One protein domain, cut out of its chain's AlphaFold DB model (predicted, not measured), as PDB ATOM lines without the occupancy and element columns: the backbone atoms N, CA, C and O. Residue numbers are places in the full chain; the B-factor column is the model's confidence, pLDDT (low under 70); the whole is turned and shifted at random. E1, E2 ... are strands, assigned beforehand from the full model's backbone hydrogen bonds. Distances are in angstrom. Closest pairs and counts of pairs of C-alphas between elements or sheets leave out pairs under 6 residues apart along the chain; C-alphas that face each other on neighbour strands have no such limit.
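Overview. This is residues 143 to 233 of the 233 residues of an uncharacterized protein of Oryza glumipatula (UniProt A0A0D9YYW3). This is a small sandwich of two antiparallel sheets face to face, four strands E1 to E4 in one and three strands E5 to E7 in the other. The sheets come closest along E1 and E5, while at the other edges E4 and E7 stay apart. The bent strand E2 runs through the four-stranded sheet, and the long link after E4 leads across to the other sheet. The printed part has 91 residues with seven named strands and no named helix; the class is all strand, though the strands hold 39 residues, under half. The whole is compact and rounded, with a radius of gyration of the C-alphas of 13.0 A and spans of 36 by 31 by 22 A.

Along the chain. Find C-alpha 154 at (219.484, 193.174, 199.382), where E1, residues 154 to 157, begins its 9.8 A. Next comes E2, residues 164 to 172, the longest strand at 24.5 A, which bends by 51 degrees at residue 169. E3, residues 177 to 182, runs 16.7 A, and E4, residues 193 to 195, runs 6.7 A. Then look for C-alpha 211 at (208.882, 189.327, 198.006), where E5, residues 211 to 215, begins and runs 13.1 A. E6, residues 218 to 223, spans 16.4 A; E7, residues 227 to 232, spans 16.9 A and ends at C-alpha 232 (219.060, 201.049, 190.370).

Arrangement. The first sheet runs E1 E2 E3 E4, a meander, each strand the antiparallel neighbour of the one before; it is only just strongly twisted, with C-alphas up to 4.2 A off its best plane. In the hairpin E1 and E2, N 154 and O 167 are 2.8 A apart; in the hairpin E2 and E3, N 168 and O 180 are 2.9 A apart; in the hairpin E3 and E4, N 181 and O 193 are 2.8 A apart, each within hydrogen-bond range. Residues 145 to 146 pair antiparallel with residues 171 to 172 of E2. E5 E6 E7 is the second meander: N 213 and O 220 are 3.1 A apart in the hairpin E5 and E6, and N 221 and O 229 are 2.8 A apart in the hairpin E6 and E7. Between the sheets, the closest C-alphas of E1 and E5 are those of Ile 156 and Ser 214, 6.0 A apart. The strands of the one sheet stand at 28 degrees to those of the other.

Size, cuts and confidence. The two C-alphas farthest apart are those of Pro 187 and Gly 225, 38.3 A. The printed part has no cut; the link E4 to E5, residues 196 to 210, is long. Mean pLDDT of the printed part is 77.8, and residues 143 to 151, 184 to 191, 201 to 206 and 233 are under 70.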
ATOM      1  N   LEU A 143     217.599 207.497 214.436       50.09
ATOM      2  CA  LEU A 143     216.406 207.358 215.323       50.09
ATOM      3  C   LEU A 143     215.050 207.832 214.737       50.09
ATOM      4  O   LEU A 143     214.003 207.692 215.363       50.09
ATOM      5  N   THR A 144     215.073 208.435 213.556       53.78
ATOM      6  CA  THR A 144     213.951 208.910 212.757       53.78
ATOM      7  C   THR A 144     213.385 207.865 211.787       53.78
ATOM      8  O   THR A 144     212.453 208.202 211.070       53.78
ATOM      9  N   PHE A 145     213.904 206.634 211.712       58.19
ATOM     10  CA  PHE A 145     213.420 205.618 210.766       58.19
ATOM     11  C   PHE A 145     212.940 204.353 211.481       58.19
ATOM     12  O   PHE A 145     213.610 203.819 212.360       58.19
ATOM     13  N   LEU A 146     211.773 203.859 211.074       57.25
ATOM     14  CA  LEU A 146     211.265 202.550 211.454       57.25
ATOM     15  C   LEU A 146     211.615 201.577 210.319       57.25
ATOM     16  O   LEU A 146     211.201 201.778 209.174       57.25
ATOM     17  N   LEU A 147     212.368 200.515 210.627       56.34
ATOM     18  CA  LEU A 147     212.575 199.360 209.737       56.34
ATOM     19  C   LEU A 147     211.246 198.597 209.620       56.34
ATOM     20  O   LEU A 147     211.049 197.568 210.252       56.34
ATOM     21  N   SER A 148     210.276 199.185 208.926       50.59
ATOM     22  CA  SER A 148     208.887 198.724 208.948       50.59
ATOM     23  C   SER A 148     208.444 198.053 207.653       50.59
ATOM     24  O   SER A 148     207.330 197.534 207.622       50.59
ATOM     25  N   VAL A 149     209.263 198.082 206.598       56.38
ATOM     26  CA  VAL A 149     208.858 197.557 205.287       56.38
ATOM     27  C   VAL A 149     209.635 196.301 204.928       56.38
ATOM     28  O   VAL A 149     209.016 195.330 204.514       56.38
ATOM     29  N   THR A 150     210.954 196.283 205.143       60.47
ATOM     30  CA  THR A 150     211.801 195.125 204.817       60.47
ATOM     31  C   THR A 150     212.864 194.906 205.883       60.47
ATOM     32  O   THR A 150     213.548 195.858 206.271       60.47
ATOM     33  N   TYR A 151     213.029 193.665 206.342       66.00
ATOM     34  CA  TYR A 151     214.051 193.302 207.335       66.00
ATOM     35  C   TYR A 151     215.330 192.735 206.706       66.00
ATOM     36  O   TYR A 151     216.346 192.638 207.393       66.00
ATOM     37  N   THR A 152     215.297 192.392 205.416       79.94
ATOM     38  CA  THR A 152     216.410 191.755 204.705       79.94
ATOM     39  C   THR A 152     217.100 192.763 203.783       79.94
ATOM     40  O   THR A 152     216.508 193.208 202.804       79.94
ATOM     41  N   PRO A 153     218.363 193.148 204.049       85.12
ATOM     42  CA  PRO A 153     219.133 193.944 203.101       85.12
ATOM     43  C   PRO A 153     219.407 193.142 201.835       85.12
ATOM     44  O   PRO A 153     219.893 192.013 201.908       85.12
ATOM     45  N   LEU A 154     219.182 193.759 200.680       89.88
ATOM     46  CA  LEU A 154     219.484 193.174 199.382       89.88
ATOM     47  C   LEU A 154     220.876 193.621 198.917       89.88
ATOM     48  O   LEU A 154     221.057 194.803 198.611       89.88
ATOM     49  N   PRO A 155     221.872 192.724 198.834       89.44
ATOM     50  CA  PRO A 155     223.131 193.041 198.184       89.44
ATOM     51  C   PRO A 155     222.934 193.118 196.665       89.44
ATOM     52  O   PRO A 155     222.400 192.209 196.027       89.44
ATOM     53  N   ILE A 156     223.388 194.218 196.076       90.19
ATOM     54  CA  ILE A 156     223.366 194.498 194.644       90.19
ATOM     55  C   ILE A 156     224.814 194.591 194.167       90.19
ATOM     56  O   ILE A 156     225.541 195.495 194.581       90.19
ATOM     57  N   ARG A 157     225.250 193.690 193.277       86.50
ATOM     58  CA  ARG A 157     226.562 193.838 192.623       86.50
ATOM     59  C   ARG A 157     226.562 195.073 191.733       86.50
ATOM     60  O   ARG A 157     225.660 195.245 190.913       86.50
ATOM     61  N   ARG A 158     227.596 195.901 191.870       83.56
ATOM     62  CA  ARG A 158     227.789 197.066 191.011       83.56
ATOM     63  C   ARG A 158     228.284 196.604 189.643       83.56
ATOM     64  O   ARG A 158     229.175 195.762 189.543       83.56
ATOM     65  N   THR A 159     227.718 197.168 188.586       80.19
ATOM     66  CA  THR A 159     228.091 196.847 187.198       80.19
ATOM     67  C   THR A 159     229.472 197.384 186.816       80.19
ATOM     68  O   THR A 159     230.088 196.867 185.890       80.19
ATOM     69  N   ASP A 160     229.982 198.375 187.552       79.38
ATOM     70  CA  ASP A 160     231.314 198.971 187.385       79.38
ATOM     71  C   ASP A 160     232.454 198.136 188.001       79.38
ATOM     72  O   ASP A 160     233.611 198.547 187.957       79.38
ATOM     73  N   GLY A 161     232.144 196.973 188.589       72.56
ATOM     74  CA  GLY A 161     233.121 196.127 189.275       72.56
ATOM     75  C   GLY A 161     233.566 196.663 190.640       72.56
ATOM     76  O   GLY A 161     234.419 196.057 191.280       72.56
ATOM     77  N   GLY A 162     232.971 197.755 191.131       72.56
ATOM     78  CA  GLY A 162     233.313 198.403 192.402       72.56
ATOM     79  C   GLY A 162     232.803 197.690 193.661       72.56
ATOM     80  O   GLY A 162     232.659 198.330 194.702       72.56
ATOM     81  N   GLY A 163     232.481 196.395 193.583       82.75
ATOM     82  CA  GLY A 163     231.934 195.604 194.691       82.75
ATOM     83  C   GLY A 163     230.406 195.549 194.695       82.75
ATOM     84  O   GLY A 163     229.780 195.219 193.684       82.75
ATOM     85  N   TYR A 164     229.791 195.834 195.843       86.56
ATOM     86  CA  TYR A 164     228.343 195.758 196.029       86.56
ATOM     87  C   TYR A 164     227.797 196.952 196.814       86.56
ATOM     88  O   TYR A 164     228.532 197.648 197.516       86.56
ATOM     89  N   VAL A 165     226.488 197.160 196.704       88.56
ATOM     90  CA  VAL A 165     225.714 198.057 197.562       88.56
ATOM     91  C   VAL A 165     224.595 197.276 198.227       88.56
ATOM     92  O   VAL A 165     223.931 196.479 197.576       88.56
ATOM     93  N   LEU A 166     224.381 197.487 199.522       87.94
ATOM     94  CA  LEU A 166     223.175 197.014 200.192       87.94
ATOM     95  C   LEU A 166     222.035 197.989 199.955       87.94
ATOM     96  O   LEU A 166     222.201 199.183 200.196       87.94
ATOM     97  N   ALA A 167     220.881 197.464 199.572       89.56
ATOM     98  CA  ALA A 167     219.638 198.203 199.479       89.56
ATOM     99  C   ALA A 167     218.625 197.714 200.517       89.56
ATOM    100  O   ALA A 167     218.471 196.515 200.744       89.56
ATOM    101  N   LEU A 168     217.918 198.657 201.130       87.19
ATOM    102  CA  LEU A 168     216.826 198.423 202.071       87.19
ATOM    103  C   LEU A 168     215.665 199.353 201.740       87.19
ATOM    104  O   LEU A 168     215.882 200.480 201.293       87.19
ATOM    105  N   LEU A 169     214.444 198.913 202.025       86.06
ATOM    106  CA  LEU A 169     213.267 199.768 202.012       86.06
ATOM    107  C   LEU A 169     212.788 199.960 203.456       86.06
ATOM    108  O   LEU A 169     212.444 199.017 204.167       86.06
ATOM    109  N   ALA A 170     212.801 201.206 203.915       81.31
ATOM    110  CA  ALA A 170     212.407 201.590 205.266       81.31
ATOM    111  C   ALA A 170     211.319 202.665 205.218       81.31
ATOM    112  O   ALA A 170     211.005 203.185 204.149       81.31
ATOM    113  N   SER A 171     210.773 203.037 206.377       78.12
ATOM    114  CA  SER A 171     209.891 204.201 206.496       78.12
ATOM    115  C   SER A 171     210.467 205.206 207.493       78.12
ATOM    116  O   SER A 171     211.044 204.829 208.514       78.12
ATOM    117  N   ASP A 172     210.322 206.499 207.216       74.31
ATOM    118  CA  ASP A 172     210.685 207.562 208.154       74.31
ATOM    119  C   ASP A 172     209.655 207.709 209.294       74.31
ATOM    120  O   ASP A 172     208.619 207.039 209.334       74.31
ATOM    121  N   ALA A 173     209.917 208.619 210.235       71.44
ATOM    122  CA  ALA A 173     209.046 208.906 211.374       71.44
ATOM    123  C   ALA A 173     207.653 209.411 210.954       71.44
ATOM    124  O   ALA A 173     206.696 209.299 211.719       71.44
ATOM    125  N   ASN A 174     207.524 209.927 209.729       74.25
ATOM    126  CA  ASN A 174     206.266 210.355 209.128       74.25
ATOM    127  C   ASN A 174     205.598 209.236 208.309       74.25
ATOM    128  O   ASN A 174     204.631 209.505 207.597       74.25
ATOM    129  N   ARG A 175     206.101 207.995 208.397       73.69
ATOM    130  CA  ARG A 175     205.659 206.825 207.622       73.69
ATOM    131  C   ARG A 175     205.790 207.009 206.108       73.69
ATOM    132  O   ARG A 175     205.020 206.434 205.343       73.69
ATOM    133  N   LYS A 176     206.748 207.822 205.662       78.19
ATOM    134  CA  LYS A 176     207.116 207.904 204.249       78.19
ATOM    135  C   LYS A 176     208.159 206.848 203.948       78.19
ATOM    136  O   LYS A 176     209.183 206.792 204.621       78.19
ATOM    137  N   ASP A 177     207.906 206.053 202.921       81.88
ATOM    138  CA  ASP A 177     208.861 205.042 202.482       81.88
ATOM    139  C   ASP A 177     210.103 205.697 201.874       81.88
ATOM    140  O   ASP A 177     210.009 206.703 201.163       81.88
ATOM    141  N   VAL A 178     211.265 205.118 202.158       83.94
ATOM    142  CA  VAL A 178     212.589 205.587 201.754       83.94
ATOM    143  C   VAL A 178     213.437 204.380 201.373       83.94
ATOM    144  O   VAL A 178     213.469 203.384 202.091       83.94
ATOM    145  N   VAL A 179     214.146 204.475 200.249       86.75
ATOM    146  CA  VAL A 179     215.155 203.488 199.856       86.75
ATOM    147  C   VAL A 179     216.492 203.892 200.466       86.75
ATOM    148  O   VAL A 179     216.961 205.011 200.258       86.75
ATOM    149  N   CYS A 180     217.109 202.987 201.213       84.88
ATOM    150  CA  CYS A 180     218.388 203.183 201.882       84.88
ATOM    151  C   CYS A 180     219.472 202.369 201.169       84.88
ATOM    152  O   CYS A 180     219.311 201.165 200.998       84.88
ATOM    153  N   LEU A 181     220.573 203.013 200.777       86.81
ATOM    154  CA  LEU A 181     221.701 202.397 200.074       86.81
ATOM    155  C   LEU A 181     223.002 202.530 200.876       86.81
ATOM    156  O   LEU A 181     223.278 203.604 201.406       86.81
ATOM    157  N   MET A 182     223.824 201.482 200.935       81.31
ATOM    158  CA  MET A 182     225.136 201.486 201.605       81.31
ATOM    159  C   MET A 182     226.208 200.783 200.747       81.31
ATOM    160  O   MET A 182     225.937 199.690 200.263       81.31
ATOM    161  N   PRO A 183     227.445 201.309 200.637       73.06
ATOM    162  CA  PRO A 183     227.911 202.504 201.323       73.06
ATOM    163  C   PRO A 183     227.412 203.801 200.690       73.06
ATOM    164  O   PRO A 183     227.337 203.933 199.472       73.06
ATOM    165  N   SER A 184     227.086 204.770 201.542       69.69
ATOM    166  CA  SER A 184     226.864 206.154 201.137       69.69
ATOM    167  C   SER A 184     228.159 206.785 200.603       69.69
ATOM    168  O   SER A 184     229.234 206.498 201.132       69.69
ATOM    169  N   PRO A 185     228.081 207.685 199.605       65.25
ATOM    170  CA  PRO A 185     229.215 208.515 199.195       65.25
ATOM    171  C   PRO A 185     229.539 209.637 200.201       65.25
ATOM    172  O   PRO A 185     230.532 210.342 200.033       65.25
ATOM    173  N   LEU A 186     228.681 209.853 201.205       61.16
ATOM    174  CA  LEU A 186     228.861 210.858 202.254       61.16
ATOM    175  C   LEU A 186     229.826 210.351 203.346       61.16
ATOM    176  O   LEU A 186     230.172 209.167 203.352       61.16
ATOM    177  N   PRO A 187     230.300 211.224 204.259       57.22
ATOM    178  CA  PRO A 187     231.233 210.819 205.306       57.22
ATOM    179  C   PRO A 187     230.693 209.679 206.187       57.22
ATOM    180  O   PRO A 187     229.500 209.381 206.218       57.22
ATOM    181  N   PHE A 188     231.605 209.017 206.906       56.78
ATOM    182  CA  PHE A 188     231.362 207.758 207.625       56.78
ATOM    183  C   PHE A 188     230.231 207.806 208.674       56.78
ATOM    184  O   PHE A 188     229.702 206.771 209.079       56.78
ATOM    185  N   ASP A 189     229.853 208.998 209.126       58.47
ATOM    186  CA  ASP A 189     228.742 209.249 210.043       58.47
ATOM    187  C   ASP A 189     227.356 209.147 209.376       58.47
ATOM    188  O   ASP A 189     226.346 209.042 210.075       58.47
ATOM    189  N   GLN A 190     227.299 209.098 208.040       65.75
ATOM    190  CA  GLN A 190     226.088 208.891 207.244       65.75
ATOM    191  C   GLN A 190     226.217 207.646 206.356       65.75
ATOM    192  O   GLN A 190     226.246 207.764 205.132       65.75
ATOM    193  N   PRO A 191     226.268 206.437 206.953       65.69
ATOM    194  CA  PRO A 191     226.517 205.188 206.228       65.69
ATOM    195  C   PRO A 191     225.483 204.903 205.127       65.69
ATOM    196  O   PRO A 191     225.807 204.307 204.103       65.69
ATOM    197  N   TRP A 192     224.251 205.380 205.303       77.81
ATOM    198  CA  TRP A 192     223.149 205.145 204.379       77.81
ATOM    199  C   TRP A 192     222.852 206.380 203.527       77.81
ATOM    200  O   TRP A 192     222.539 207.449 204.050       77.81
ATOM    201  N   GLN A 193     222.881 206.219 202.209       83.94
ATOM    202  CA  GLN A 193     222.293 207.160 201.267       83.94
ATOM    203  C   GLN A 193     220.783 206.924 201.205       83.94
ATOM    204  O   GLN A 193     220.330 205.797 201.021       83.94
ATOM    205  N   LEU A 194     219.999 207.993 201.313       83.75
ATOM    206  CA  LEU A 194     218.542 207.933 201.255       83.75
ATOM    207  C   LEU A 194     218.047 208.399 199.884       83.75
ATOM    208  O   LEU A 194     218.432 209.468 199.408       83.75
ATOM    209  N   LYS A 195     217.174 207.612 199.256       85.38
ATOM    210  CA  LYS A 195     216.477 207.941 198.009       85.38
ATOM    211  C   LYS A 195     214.969 207.885 198.238       85.38
ATOM    212  O   LYS A 195     214.461 206.968 198.883       85.38
ATOM    213  N   SER A 196     214.238 208.847 197.682       83.50
ATOM    214  CA  SER A 196     212.776 208.787 197.669       83.50
ATOM    215  C   SER A 196     212.306 207.763 196.627       83.50
ATOM    216  O   SER A 196     212.672 207.894 195.458       83.50
ATOM    217  N   PRO A 197     211.510 206.755 197.012       82.69
ATOM    218  CA  PRO A 197     210.916 205.820 196.069       82.69
ATOM    219  C   PRO A 197     209.915 206.528 195.152       82.69
ATOM    220  O   PRO A 197     209.139 207.382 195.585       82.69
ATOM    221  N   LEU A 198     209.917 206.138 193.878       80.62
ATOM    222  CA  LEU A 198     208.957 206.610 192.888       80.62
ATOM    223  C   LEU A 198     207.779 205.639 192.844       80.62
ATOM    224  O   LEU A 198     207.897 204.533 192.322       80.62
ATOM    225  N   PHE A 199     206.647 206.054 193.403       76.88
ATOM    226  CA  PHE A 199     205.405 205.291 193.349       76.88
ATOM    227  C   PHE A 199     204.445 205.867 192.300       76.88
ATOM    228  O   PHE A 199     204.485 207.073 192.039       76.88
ATOM    229  N   PRO A 200     203.555 205.041 191.718       71.44
ATOM    230  CA  PRO A 200     202.470 205.548 190.885       71.44
ATOM    231  C   PRO A 200     201.552 206.498 191.684       71.44
ATOM    232  O   PRO A 200     201.478 206.384 192.910       71.44
ATOM    233  N   PRO A 201     200.824 207.419 191.021       69.31
ATOM    234  CA  PRO A 201     199.974 208.413 191.691       69.31
ATOM    235  C   PRO A 201     198.928 207.803 192.635       69.31
ATOM    236  O   PRO A 201     198.597 208.382 193.664       69.31
ATOM    237  N   GLU A 202     198.442 206.609 192.303       69.44
ATOM    238  CA  GLU A 202     197.422 205.858 193.044       69.44
ATOM    239  C   GLU A 202     198.018 205.014 194.180       69.44
ATOM    240  O   GLU A 202     197.417 204.028 194.616       69.44
ATOM    241  N   LYS A 203     199.221 205.362 194.660       68.38
ATOM    242  CA  LYS A 203     199.900 204.581 195.686       68.38
ATOM    243  C   LYS A 203     199.000 204.426 196.919       68.38
ATOM    244  O   LYS A 203     198.558 205.428 197.489       68.38
ATOM    245  N   PRO A 204     198.799 203.195 197.408       64.19
ATOM    246  CA  PRO A 204     198.198 203.001 198.712       64.19
ATOM    247  C   PRO A 204     199.035 203.684 199.801       64.19
ATOM    248  O   PRO A 204     200.256 203.814 199.703       64.19
ATOM    249  N   THR A 205     198.372 204.069 200.888       68.81
ATOM    250  CA  THR A 205     198.954 204.782 202.038       68.81
ATOM    251  C   THR A 205     200.130 204.053 202.698       68.81
ATOM    252  O   THR A 205     200.841 204.640 203.505       68.81
ATOM    253  N   TRP A 206     200.317 202.775 202.373       69.25
ATOM    254  CA  TRP A 206     201.366 201.901 202.877       69.25
ATOM    255  C   TRP A 206     201.920 201.057 201.724       69.25
ATOM    256  O   TRP A 206     201.171 200.705 200.812       69.25
ATOM    257  N   PHE A 207     203.189 200.677 201.747       78.31
ATOM    258  CA  PHE A 207     203.729 199.644 200.862       78.31
ATOM    259  C   PHE A 207     204.329 198.543 201.736       78.31
ATOM    260  O   PHE A 207     205.018 198.843 202.700       78.31
ATOM    261  N   ASN A 208     204.010 197.283 201.441       79.88
ATOM    262  CA  ASN A 208     204.603 196.127 202.106       79.88
ATOM    263  C   ASN A 208     205.083 195.172 201.020       79.88
ATOM    264  O   ASN A 208     204.284 194.825 200.148       79.88
ATOM    265  N   ALA A 209     206.360 194.806 201.051       83.94
ATOM    266  CA  ALA A 209     206.895 193.824 200.127       83.94
ATOM    267  C   ALA A 209     206.462 192.428 200.591       83.94
ATOM    268  O   ALA A 209     206.624 192.081 201.759       83.94
ATOM    269  N   ASP A 210     205.871 191.661 199.684       85.75
ATOM    270  CA  ASP A 210     205.627 190.234 199.877       85.75
ATOM    271  C   ASP A 210     206.876 189.429 199.482       85.75
ATOM    272  O   ASP A 210     207.143 188.388 200.068       85.75
ATOM    273  N   GLU A 211     207.647 189.935 198.511       88.44
ATOM    274  CA  GLU A 211     208.882 189.327 198.006       88.44
ATOM    275  C   GLU A 211     209.954 190.384 197.720       88.44
ATOM    276  O   GLU A 211     209.658 191.520 197.325       88.44
ATOM    277  N   GLU A 212     211.217 189.991 197.879       88.56
ATOM    278  CA  GLU A 212     212.379 190.871 197.765       88.56
ATOM    279  C   GLU A 212     213.541 190.132 197.103       88.56
ATOM    280  O   GLU A 212     213.902 189.032 197.516       88.56
ATOM    281  N   PHE A 213     214.155 190.723 196.080       88.75
ATOM    282  CA  PHE A 213     215.312 190.118 195.417       88.75
ATOM    283  C   PHE A 213     216.155 191.160 194.687       88.75
ATOM    284  O   PHE A 213     215.684 192.249 194.352       88.75
ATOM    285  N   SER A 214     217.409 190.819 194.393       88.56
ATOM    286  CA  SER A 214     218.261 191.608 193.507       88.56
ATOM    287  C   SER A 214     218.550 190.861 192.206       88.56
ATOM    288  O   SER A 214     218.657 189.638 192.168       88.56
ATOM    289  N   SER A 215     218.638 191.598 191.100       86.19
ATOM    290  CA  SER A 215     218.983 191.040 189.793       86.19
ATOM    291  C   SER A 215     219.533 192.126 188.879       86.19
ATOM    292  O   SER A 215     219.031 193.247 188.873       86.19
ATOM    293  N   GLN A 216     220.576 191.799 188.110       85.56
ATOM    294  CA  GLN A 216     221.167 192.683 187.092       85.56
ATOM    295  C   GLN A 216     221.498 194.104 187.597       85.56
ATOM    296  O   GLN A 216     221.254 195.089 186.906       85.56
ATOM    297  N   GLY A 217     222.046 194.222 188.810       86.38
ATOM    298  CA  GLY A 217     222.415 195.527 189.377       86.38
ATOM    299  C   GLY A 217     221.233 196.340 189.922       86.38
ATOM    300  O   GLY A 217     221.364 197.542 190.138       86.38
ATOM    301  N   ARG A 218     220.083 195.697 190.156       89.44
ATOM    302  CA  ARG A 218     218.875 196.321 190.708       89.44
ATOM    303  C   ARG A 218     218.361 195.555 191.917       89.44
ATOM    304  O   ARG A 218     218.510 194.336 191.972       89.44
ATOM    305  N   ALA A 219     217.722 196.258 192.844       90.50
ATOM    306  CA  ALA A 219     216.888 195.662 193.888       90.50
ATOM    307  C   ALA A 219     215.412 195.814 193.531       90.50
ATOM    308  O   ALA A 219     215.014 196.845 192.986       90.50
ATOM    309  N   PHE A 220     214.618 194.803 193.870       90.44
ATOM    310  CA  PHE A 220     213.183 194.746 193.642       90.44
ATOM    311  C   PHE A 220     212.463 194.429 194.949       90.44
ATOM    312  O   PHE A 220     212.830 193.499 195.662       90.44
ATOM    313  N   TRP A 221     211.400 195.182 195.204       90.44
ATOM    314  CA  TRP A 221     210.429 194.942 196.260       90.44
ATOM    315  C   TRP A 221     209.071 194.755 195.603       90.44
ATOM    316  O   TRP A 221     208.547 195.672 194.960       90.44
ATOM    317  N   VAL A 222     208.515 193.557 195.718       89.19
ATOM    318  CA  VAL A 222     207.286 193.161 195.036       89.19
ATOM    319  C   VAL A 222     206.169 193.058 196.056       89.19
ATOM    320  O   VAL A 222     206.266 192.307 197.018       89.19
ATOM    321  N   SER A 223     205.084 193.787 195.821       86.94
ATOM    322  CA  SER A 223     203.813 193.589 196.505       86.94
ATOM    323  C   SER A 223     202.816 192.985 195.525       86.94
ATOM    324  O   SER A 223     202.456 193.612 194.524       86.94
ATOM    325  N   LEU A 224     202.315 191.789 195.825       85.38
ATOM    326  CA  LEU A 224     201.398 191.038 194.965       85.38
ATOM    327  C   LEU A 224     200.111 191.818 194.663       85.38
ATOM    328  O   LEU A 224     199.521 191.652 193.599       85.38
ATOM    329  N   GLY A 225     199.688 192.696 195.577       82.06
ATOM    330  CA  GLY A 225     198.505 193.542 195.403       82.06
ATOM    331  C   GLY A 225     198.786 194.988 194.986       82.06
ATOM    332  O   GLY A 225     197.834 195.727 194.743       82.06
ATOM    333  N   ARG A 226     200.050 195.439 194.980       79.25
ATOM    334  CA  ARG A 226     200.404 196.875 194.858       79.25
ATOM    335  C   ARG A 226     201.503 197.160 193.834       79.25
ATOM    336  O   ARG A 226     201.872 198.318 193.652       79.25
ATOM    337  N   GLY A 227     201.989 196.128 193.148       84.50
ATOM    338  CA  GLY A 227     202.984 196.241 192.089       84.50
ATOM    339  C   GLY A 227     204.417 196.127 192.599       84.50
ATOM    340  O   GLY A 227     204.682 195.538 193.644       84.50
ATOM    341  N   VAL A 228     205.355 196.673 191.828       87.25
ATOM    342  CA  VAL A 228     206.795 196.497 192.044       87.25
ATOM    343  C   VAL A 228     207.461 197.854 192.229       87.25
ATOM    344  O   VAL A 228     207.270 198.757 191.417       87.25
ATOM    345  N   LEU A 229     208.273 197.976 193.276       87.62
ATOM    346  CA  LEU A 229     209.250 199.045 193.434       87.62
ATOM    347  C   LEU A 229     210.628 198.486 193.081       87.62
ATOM    348  O   LEU A 229     210.967 197.380 193.491       87.62
ATOM    349  N   PHE A 230     211.438 199.250 192.354       88.25
ATOM    350  CA  PHE A 230     212.823 198.876 192.091       88.25
ATOM    351  C   PHE A 230     213.774 200.047 192.323       88.25
ATOM    352  O   PHE A 230     213.376 201.213 192.254       88.25
ATOM    353  N   CYS A 231     215.032 199.735 192.617       86.50
ATOM    354  CA  CYS A 231     216.099 200.718 192.731       86.50
ATOM    355  C   CYS A 231     217.323 200.270 191.937       86.50
ATOM    356  O   CYS A 231     217.817 199.156 192.116       86.50
ATOM    357  N   ASP A 232     217.805 201.184 191.098       83.12
ATOM    358  CA  ASP A 232     219.060 201.049 190.370       83.12
ATOM    359  C   ASP A 232     220.209 201.568 191.247       83.12
ATOM    360  O   ASP A 232     220.076 202.592 191.945       83.12
ATOM    361  N   HIS A 233     221.332 200.850 191.191       68.50
ATOM    362  CA  HIS A 233     222.607 201.308 191.721       68.50
ATOM    363  C   HIS A 233     223.414 202.038 190.640       68.50
ATOM    364  O   HIS A 233     223.820 201.378 189.656       68.50
TER     365      HIS A 233